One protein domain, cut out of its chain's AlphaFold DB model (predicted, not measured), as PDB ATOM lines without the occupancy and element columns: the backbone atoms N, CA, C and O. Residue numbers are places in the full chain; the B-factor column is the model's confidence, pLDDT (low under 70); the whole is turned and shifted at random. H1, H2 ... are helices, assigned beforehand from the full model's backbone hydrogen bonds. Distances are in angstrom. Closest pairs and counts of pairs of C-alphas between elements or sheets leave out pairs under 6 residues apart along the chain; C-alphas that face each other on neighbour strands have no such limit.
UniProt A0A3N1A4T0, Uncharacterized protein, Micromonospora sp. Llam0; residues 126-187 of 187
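Overview. This is residues 126 to 187 of the 187 residues of an uncharacterized protein of Micromonospora sp. Llam0 (UniProt A0A3N1A4T0). Two long helices make an open V, H1 running one way and H2 folding back from the tight link at its point, with empty space between the arms. The arms come near each other only beside that link, and their far ends stand free. The printed part has 62 residues with two named helices, H1 then H2, and no named strand; the class is all helix. It is only just extended, close to loose, with a radius of gyration of the C-alphas of 16.2 A, and only just flat, spanning 46 by 30 by 6 A.

Along the chain. H1, residues 126 to 157, is 45.9 A long and begins with C-alpha 126 at (18.418, 19.877, -39.386). H2, residues 160 to 184, is 36.0 A long and ends with C-alpha 184 at (6.091, 0.631, -54.151).

Arrangement. H1 and H2 are close but not clearly touching; their closest C-alphas, those of Ala 154 and Phe 162, are 6.9 A apart. They run opposite ways at a shallow tilt of 24 degrees. In H1 and H2 every O i to N i+4 pair is within hydrogen-bond range.

Size, cuts and confidence. The two C-alphas farthest apart, those of Pro 126 and Gln 160, are 48.1 A apart. The printed part has no cut, and pLDDT is under 70 at residues 157 to 158 and 187.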
ATOM      1  N   PRO A 126      18.585  20.393 -40.748       80.62
ATOM      2  CA  PRO A 126      18.418  19.877 -39.386       80.62
ATOM      3  C   PRO A 126      17.097  19.126 -39.179       80.62
ATOM      4  O   PRO A 126      17.050  18.113 -38.481       80.62
ATOM      5  N   GLU A 127      16.030  19.559 -39.846       86.00
ATOM      6  CA  GLU A 127      14.696  18.965 -39.773       86.00
ATOM      7  C   GLU A 127      14.693  17.520 -40.288       86.00
ATOM      8  O   GLU A 127      14.013  16.655 -39.730       86.00
ATOM      9  N   VAL A 128      15.489  17.228 -41.324       84.94
ATOM     10  CA  VAL A 128      15.651  15.868 -41.860       84.94
ATOM     11  C   VAL A 128      16.329  14.981 -40.823       84.94
ATOM     12  O   VAL A 128      15.874  13.860 -40.589       84.94
ATOM     13  N   VAL A 129      17.376  15.492 -40.170       85.56
ATOM     14  CA  VAL A 129      18.118  14.764 -39.134       85.56
ATOM     15  C   VAL A 129      17.222  14.479 -37.933       85.56
ATOM     16  O   VAL A 129      17.174  13.337 -37.477       85.56
ATOM     17  N   VAL A 130      16.456  15.462 -37.453       87.12
ATOM     18  CA  VAL A 130      15.532  15.292 -36.319       87.12
ATOM     19  C   VAL A 130      14.423  14.298 -36.658       87.12
ATOM     20  O   VAL A 130      14.160  13.376 -35.882       87.12
ATOM     21  N   ARG A 131      13.796  14.416 -37.834       91.00
ATOM     22  CA  ARG A 131      12.722  13.507 -38.259       91.00
ATOM     23  C   ARG A 131      13.225  12.076 -38.443       91.00
ATOM     24  O   ARG A 131      12.558  11.133 -38.014       91.00
ATOM     25  N   TRP A 132      14.396  11.906 -39.055       92.94
ATOM     26  CA  TRP A 132      15.048  10.604 -39.191       92.94
ATOM     27  C   TRP A 132      15.395  10.011 -37.823       92.94
ATOM     28  O   TRP A 132      15.017   8.872 -37.549       92.94
ATOM     29  N   SER A 133      16.015  10.797 -36.938       90.75
ATOM     30  CA  SER A 133      16.404  10.358 -35.593       90.75
ATOM     31  C   SER A 133      15.189   9.949 -34.765       90.75
ATOM     32  O   SER A 133      15.205   8.902 -34.126       90.75
ATOM     33  N   THR A 134      14.098  10.715 -34.841       93.88
ATOM     34  CA  THR A 134      12.833  10.402 -34.157       93.88
ATOM     35  C   THR A 134      12.249   9.087 -34.665       93.88
ATOM     36  O   THR A 134      11.879   8.226 -33.870       93.88
ATOM     37  N   ARG A 135      12.215   8.879 -35.989       95.12
ATOM     38  CA  ARG A 135      11.755   7.615 -36.581       95.12
ATOM     39  C   ARG A 135      12.603   6.437 -36.105       95.12
ATOM     40  O   ARG A 135      12.048   5.409 -35.732       95.12
ATOM     41  N   VAL A 136      13.926   6.586 -36.119       95.56
ATOM     42  CA  VAL A 136      14.855   5.549 -35.659       95.56
ATOM     43  C   VAL A 136      14.627   5.241 -34.181       95.56
ATOM     44  O   VAL A 136      14.481   4.075 -33.830       95.56
ATOM     45  N   ALA A 137      14.521   6.264 -33.330       94.75
ATOM     46  CA  ALA A 137      14.279   6.106 -31.899       94.75
ATOM     47  C   ALA A 137      12.961   5.372 -31.612       94.75
ATOM     48  O   ALA A 137      12.943   4.443 -30.807       94.75
ATOM     49  N   VAL A 138      11.877   5.729 -32.310       96.88
ATOM     50  CA  VAL A 138      10.574   5.059 -32.177       96.88
ATOM     51  C   VAL A 138      10.666   3.585 -32.566       96.88
ATOM     52  O   VAL A 138      10.165   2.732 -31.838       96.88
ATOM     53  N   VAL A 139      11.325   3.266 -33.686       96.75
ATOM     54  CA  VAL A 139      11.478   1.872 -34.129       96.75
ATOM     55  C   VAL A 139      12.321   1.079 -33.137       96.75
ATOM     56  O   VAL A 139      11.903   0.000 -32.728       96.75
ATOM     57  N   LEU A 140      13.457   1.620 -32.693       96.25
ATOM     58  CA  LEU A 140      14.318   0.959 -31.713       96.25
ATOM     59  C   LEU A 140      13.594   0.716 -30.386       96.25
ATOM     60  O   LEU A 140      13.694  -0.381 -29.840       96.25
ATOM     61  N   LEU A 141      12.833   1.695 -29.891       95.56
ATOM     62  CA  LEU A 141      12.058   1.559 -28.659       95.56
ATOM     63  C   LEU A 141      10.971   0.488 -28.798       95.56
ATOM     64  O   LEU A 141      10.878  -0.404 -27.957       95.56
ATOM     65  N   ALA A 142      10.187   0.533 -29.878       95.12
ATOM     66  CA  ALA A 142       9.147  -0.458 -30.141       95.12
ATOM     67  C   ALA A 142       9.734  -1.873 -30.276       95.12
ATOM     68  O   ALA A 142       9.205  -2.824 -29.701       95.12
ATOM     69  N   SER A 143      10.860  -2.014 -30.983       93.38
ATOM     70  CA  SER A 143      11.579  -3.284 -31.104       93.38
ATOM     71  C   SER A 143      12.123  -3.771 -29.764       93.38
ATOM     72  O   SER A 143      11.990  -4.953 -29.466       93.38
ATOM     73  N   ALA A 144      12.688  -2.894 -28.930       92.81
ATOM     74  CA  ALA A 144      13.186  -3.266 -27.609       92.81
ATOM     75  C   ALA A 144      12.058  -3.772 -26.700       92.81
ATOM     76  O   ALA A 144      12.197  -4.830 -26.088       92.81
ATOM     77  N   VAL A 145      10.920  -3.069 -26.670       95.88
ATOM     78  CA  VAL A 145       9.721  -3.506 -25.937       95.88
ATOM     79  C   VAL A 145       9.262  -4.873 -26.438       95.88
ATOM     80  O   VAL A 145       9.068  -5.786 -25.637       95.88
ATOM     81  N   LEU A 146       9.150  -5.052 -27.758       91.38
ATOM     82  CA  LEU A 146       8.738  -6.322 -28.348       91.38
ATOM     83  C   LEU A 146       9.701  -7.462 -27.989       91.38
ATOM     84  O   LEU A 146       9.251  -8.538 -27.611       91.38
ATOM     85  N   VAL A 147      11.014  -7.231 -28.050       91.31
ATOM     86  CA  VAL A 147      12.034  -8.221 -27.668       91.31
ATOM     87  C   VAL A 147      11.886  -8.622 -26.201       91.31
ATOM     88  O   VAL A 147      11.897  -9.813 -25.897       91.31
ATOM     89  N   VAL A 148      11.697  -7.663 -25.291       92.31
ATOM     90  CA  VAL A 148      11.487  -7.952 -23.863       92.31
ATOM     91  C   VAL A 148      10.214  -8.774 -23.651       92.31
ATOM     92  O   VAL A 148      10.245  -9.768 -22.921       92.31
ATOM     93  N   LEU A 149       9.112  -8.420 -24.319       89.81
ATOM     94  CA  LEU A 149       7.863  -9.184 -24.260       89.81
ATOM     95  C   LEU A 149       8.052 -10.616 -24.776       89.81
ATOM     96  O   LEU A 149       7.605 -11.557 -24.123       89.81
ATOM     97  N   LEU A 150       8.757 -10.791 -25.897       87.06
ATOM     98  CA  LEU A 150       9.033 -12.102 -26.485       87.06
ATOM     99  C   LEU A 150       9.913 -12.967 -25.580       87.06
ATOM    100  O   LEU A 150       9.594 -14.134 -25.387       87.06
ATOM    101  N   ILE A 151      10.976 -12.415 -24.989       86.56
ATOM    102  CA  ILE A 151      11.836 -13.146 -24.041       86.56
ATOM    103  C   ILE A 151      11.033 -13.564 -22.807       86.56
ATOM    104  O   ILE A 151      11.126 -14.704 -22.356       86.56
ATOM    105  N   THR A 152      10.209 -12.658 -22.281       87.25
ATOM    106  CA  THR A 152       9.385 -12.937 -21.099       87.25
ATOM    107  C   THR A 152       8.333 -14.009 -21.399       87.25
ATOM    108  O   THR A 152       8.095 -14.889 -20.574       87.25
ATOM    109  N   ALA A 153       7.710 -13.967 -22.580       84.38
ATOM    110  CA  ALA A 153       6.781 -14.997 -23.035       84.38
ATOM    111  C   ALA A 153       7.492 -16.345 -23.227       84.38
ATOM    112  O   ALA A 153       7.030 -17.350 -22.693       84.38
ATOM    113  N   ALA A 154       8.655 -16.350 -23.884       82.69
ATOM    114  CA  ALA A 154       9.468 -17.545 -24.095       82.69
ATOM    115  C   ALA A 154       9.825 -18.237 -22.775       82.69
ATOM    116  O   ALA A 154       9.719 -19.455 -22.682       82.69
ATOM    117  N   GLY A 155      10.184 -17.473 -21.738       81.38
ATOM    118  CA  GLY A 155      10.476 -18.016 -20.409       81.38
ATOM    119  C   GLY A 155       9.274 -18.677 -19.723       81.38
ATOM    120  O   GLY A 155       9.463 -19.523 -18.856       81.38
ATOM    121  N   ARG A 156       8.040 -18.328 -20.115       79.88
ATOM    122  CA  ARG A 156       6.800 -18.909 -19.569       79.88
ATOM    123  C   ARG A 156       6.262 -20.077 -20.391       79.88
ATOM    124  O   ARG A 156       5.629 -20.962 -19.830       79.88
ATOM    125  N   THR A 157       6.478 -20.066 -21.703       69.94
ATOM    126  CA  THR A 157       5.872 -21.018 -22.650       69.94
ATOM    127  C   THR A 157       6.915 -21.803 -23.446       69.94
ATOM    128  O   THR A 157       6.641 -22.197 -24.580       69.94
ATOM    129  N   ALA A 158       8.126 -21.969 -22.903       65.69
ATOM    130  CA  ALA A 158       9.258 -22.578 -23.599       65.69
ATOM    131  C   ALA A 158       8.863 -23.936 -24.215       65.69
ATOM    132  O   ALA A 158       8.573 -24.892 -23.501       65.69
ATOM    133  N   GLY A 159       8.820 -24.008 -25.553       73.19
ATOM    134  CA  GLY A 159       8.417 -25.205 -26.292       73.19
ATOM    135  C   GLY A 159       8.165 -24.962 -27.787       73.19
ATOM    136  O   GLY A 159       8.112 -23.823 -28.253       73.19
ATOM    137  N   GLN A 160       7.967 -26.051 -28.540       73.94
ATOM    138  CA  GLN A 160       7.618 -26.043 -29.972       73.94
ATOM    139  C   GLN A 160       6.509 -25.051 -30.387       73.94
ATOM    140  O   GLN A 160       6.707 -24.353 -31.384       73.94
ATOM    141  N   PRO A 161       5.371 -24.922 -29.673       79.00
ATOM    142  CA  PRO A 161       4.301 -24.019 -30.109       79.00
ATOM    143  C   PRO A 161       4.715 -22.542 -30.094       79.00
ATOM    144  O   PRO A 161       4.313 -21.789 -30.980       79.00
ATOM    145  N   PHE A 162       5.569 -22.127 -29.152       79.06
ATOM    146  CA  PHE A 162       6.111 -20.768 -29.135       79.06
ATOM    147  C   PHE A 162       7.019 -20.512 -30.348       79.06
ATOM    148  O   PHE A 162       6.907 -19.472 -30.996       79.06
ATOM    149  N   LEU A 163       7.865 -21.483 -30.713       82.00
ATOM    150  CA  LEU A 163       8.709 -21.388 -31.906       82.00
ATOM    151  C   LEU A 163       7.867 -21.266 -33.183       82.00
ATOM    152  O   LEU A 163       8.138 -20.397 -34.009       82.00
ATOM    153  N   LEU A 164       6.823 -22.088 -33.332       83.25
ATOM    154  CA  LEU A 164       5.914 -22.019 -34.480       83.25
ATOM    155  C   LEU A 164       5.219 -20.657 -34.577       83.25
ATOM    156  O   LEU A 164       5.125 -20.104 -35.671       83.25
ATOM    157  N   ALA A 165       4.793 -20.079 -33.451       83.50
ATOM    158  CA  ALA A 165       4.197 -18.746 -33.424       83.50
ATOM    159  C   ALA A 165       5.189 -17.654 -33.865       83.50
ATOM    160  O   ALA A 165       4.833 -16.784 -34.661       83.50
ATOM    161  N   VAL A 166       6.446 -17.718 -33.411       84.31
ATOM    162  CA  VAL A 166       7.507 -16.789 -33.840       84.31
ATOM    163  C   VAL A 166       7.794 -16.931 -35.336       84.31
ATOM    164  O   VAL A 166       7.895 -15.925 -36.040       84.31
ATOM    165  N   LEU A 167       7.878 -18.162 -35.845       87.12
ATOM    166  CA  LEU A 167       8.085 -18.427 -37.270       87.12
ATOM    167  C   LEU A 167       6.911 -17.921 -38.114       87.12
ATOM    168  O   LEU A 167       7.132 -17.276 -39.137       87.12
ATOM    169  N   ALA A 168       5.673 -18.144 -37.672       86.31
ATOM    170  CA  ALA A 168       4.486 -17.619 -38.340       86.31
ATOM    171  C   ALA A 168       4.494 -16.083 -38.370       86.31
ATOM    172  O   ALA A 168       4.286 -15.485 -39.427       86.31
ATOM    173  N   GLY A 169       4.817 -15.437 -37.246       84.56
ATOM    174  CA  GLY A 169       4.978 -13.984 -37.174       84.56
ATOM    175  C   GLY A 169       6.052 -13.459 -38.133       84.56
ATOM    176  O   GLY A 169       5.828 -12.463 -38.822       84.56
ATOM    177  N   LEU A 170       7.187 -14.157 -38.246       86.88
ATOM    178  CA  LEU A 170       8.250 -13.816 -39.193       86.88
ATOM    179  C   LEU A 170       7.774 -13.921 -40.649       86.88
ATOM    180  O   LEU A 170       8.024 -13.009 -41.434       86.88
ATOM    181  N   VAL A 171       7.058 -14.990 -41.006       90.56
ATOM    182  CA  VAL A 171       6.491 -15.170 -42.354       90.56
ATOM    183  C   VAL A 171       5.527 -14.034 -42.692       90.56
ATOM    184  O   VAL A 171       5.620 -13.459 -43.777       90.56
ATOM    185  N   VAL A 172       4.649 -13.654 -41.759       91.19
ATOM    186  CA  VAL A 172       3.723 -12.524 -41.937       91.19
ATOM    187  C   VAL A 172       4.488 -11.216 -42.144       91.19
ATOM    188  O   VAL A 172       4.168 -10.461 -43.062       91.19
ATOM    189  N   ALA A 173       5.527 -10.956 -41.348       85.19
ATOM    190  CA  ALA A 173       6.343  -9.753 -41.481       85.19
ATOM    191  C   ALA A 173       7.063  -9.689 -42.840       85.19
ATOM    192  O   ALA A 173       7.005  -8.667 -43.526       85.19
ATOM    193  N   VAL A 174       7.692 -10.788 -43.268       87.75
ATOM    194  CA  VAL A 174       8.351 -10.888 -44.581       87.75
ATOM    195  C   VAL A 174       7.337 -10.704 -45.711       87.75
ATOM    196  O   VAL A 174       7.603  -9.954 -46.652       87.75
ATOM    197  N   GLY A 175       6.159 -11.322 -45.602       88.00
ATOM    198  CA  GLY A 175       5.066 -11.168 -46.562       88.00
ATOM    199  C   GLY A 175       4.581  -9.723 -46.673       88.00
ATOM    200  O   GLY A 175       4.440  -9.206 -47.780       88.00
ATOM    201  N   ALA A 176       4.406  -9.032 -45.544       88.62
ATOM    202  CA  ALA A 176       4.033  -7.621 -45.519       88.62
ATOM    203  C   ALA A 176       5.102  -6.736 -46.180       88.62
ATOM    204  O   ALA A 176       4.773  -5.872 -46.992       88.62
ATOM    205  N   VAL A 177       6.387  -6.977 -45.900       86.25
ATOM    206  CA  VAL A 177       7.496  -6.249 -46.541       86.25
ATOM    207  C   VAL A 177       7.527  -6.507 -48.048       86.25
ATOM    208  O   VAL A 177       7.673  -5.563 -48.824       86.25
ATOM    209  N   ALA A 178       7.351  -7.756 -48.484       86.50
ATOM    210  CA  ALA A 178       7.294  -8.104 -49.901       86.50
ATOM    211  C   ALA A 178       6.106  -7.428 -50.603       86.50
ATOM    212  O   ALA A 178       6.278  -6.859 -51.683       86.50
ATOM    213  N   LEU A 179       4.929  -7.417 -49.968       89.56
ATOM    214  CA  LEU A 179       3.747  -6.717 -50.463       89.56
ATOM    215  C   LEU A 179       4.024  -5.217 -50.617       89.56
ATOM    216  O   LEU A 179       3.849  -4.674 -51.706       89.56
ATOM    217  N   LEU A 180       4.540  -4.557 -49.578       88.31
ATOM    218  CA  LEU A 180       4.894  -3.136 -49.634       88.31
ATOM    219  C   LEU A 180       5.922  -2.844 -50.734       88.31
ATOM    220  O   LEU A 180       5.764  -1.880 -51.481       88.31
ATOM    221  N   ALA A 181       6.934  -3.700 -50.893       86.62
ATOM    222  CA  ALA A 181       7.925  -3.565 -51.955       86.62
ATOM    223  C   ALA A 181       7.299  -3.712 -53.353       86.62
ATOM    224  O   ALA A 181       7.656  -2.972 -54.268       86.62
ATOM    225  N   THR A 182       6.354  -4.640 -53.541       86.75
ATOM    226  CA  THR A 182       5.642  -4.785 -54.823       86.75
ATOM    227  C   THR A 182       4.742  -3.597 -55.133       86.75
ATOM    228  O   THR A 182       4.734  -3.142 -56.273       86.75
ATOM    229  N   LEU A 183       4.030  -3.061 -54.138       88.81
ATOM    230  CA  LEU A 183       3.184  -1.879 -54.299       88.81
ATOM    231  C   LEU A 183       4.018  -0.629 -54.592       88.81
ATOM    232  O   LEU A 183       3.646   0.164 -55.452       88.81
ATOM    233  N   GLY A 184       5.169  -0.481 -53.931       80.12
ATOM    234  CA  GLY A 184       6.091   0.631 -54.151       80.12
ATOM    235  C   GLY A 184       6.723   0.645 -55.544       80.12
ATOM    236  O   GLY A 184       6.991   1.716 -56.062       80.12
ATOM    237  N   ARG A 185       6.913  -0.520 -56.182       78.56
ATOM    238  CA  ARG A 185       7.410  -0.620 -57.570       78.56
ATOM    239  C   ARG A 185       6.366  -0.274 -58.638       78.56
ATOM    240  O   ARG A 185       6.721  -0.177 -59.806       78.56
ATOM    241  N   ARG A 186       5.086  -0.176 -58.266       72.44
ATOM    242  CA  ARG A 186       3.968   0.115 -59.185       72.44
ATOM    243  C   ARG A 186       3.600   1.604 -59.242       72.44
ATOM    244  O   ARG A 186       2.627   1.944 -59.906       72.44
ATOM    245  N   ARG A 187       4.324   2.459 -58.523       50.88
ATOM    246  CA  ARG A 187       4.199   3.921 -58.547       50.88
ATOM    247  C   ARG A 187       5.476   4.520 -59.111       50.88
ATOM    248  O   ARG A 187       5.362   5.606 -59.710       50.88
TER     249      ARG A 187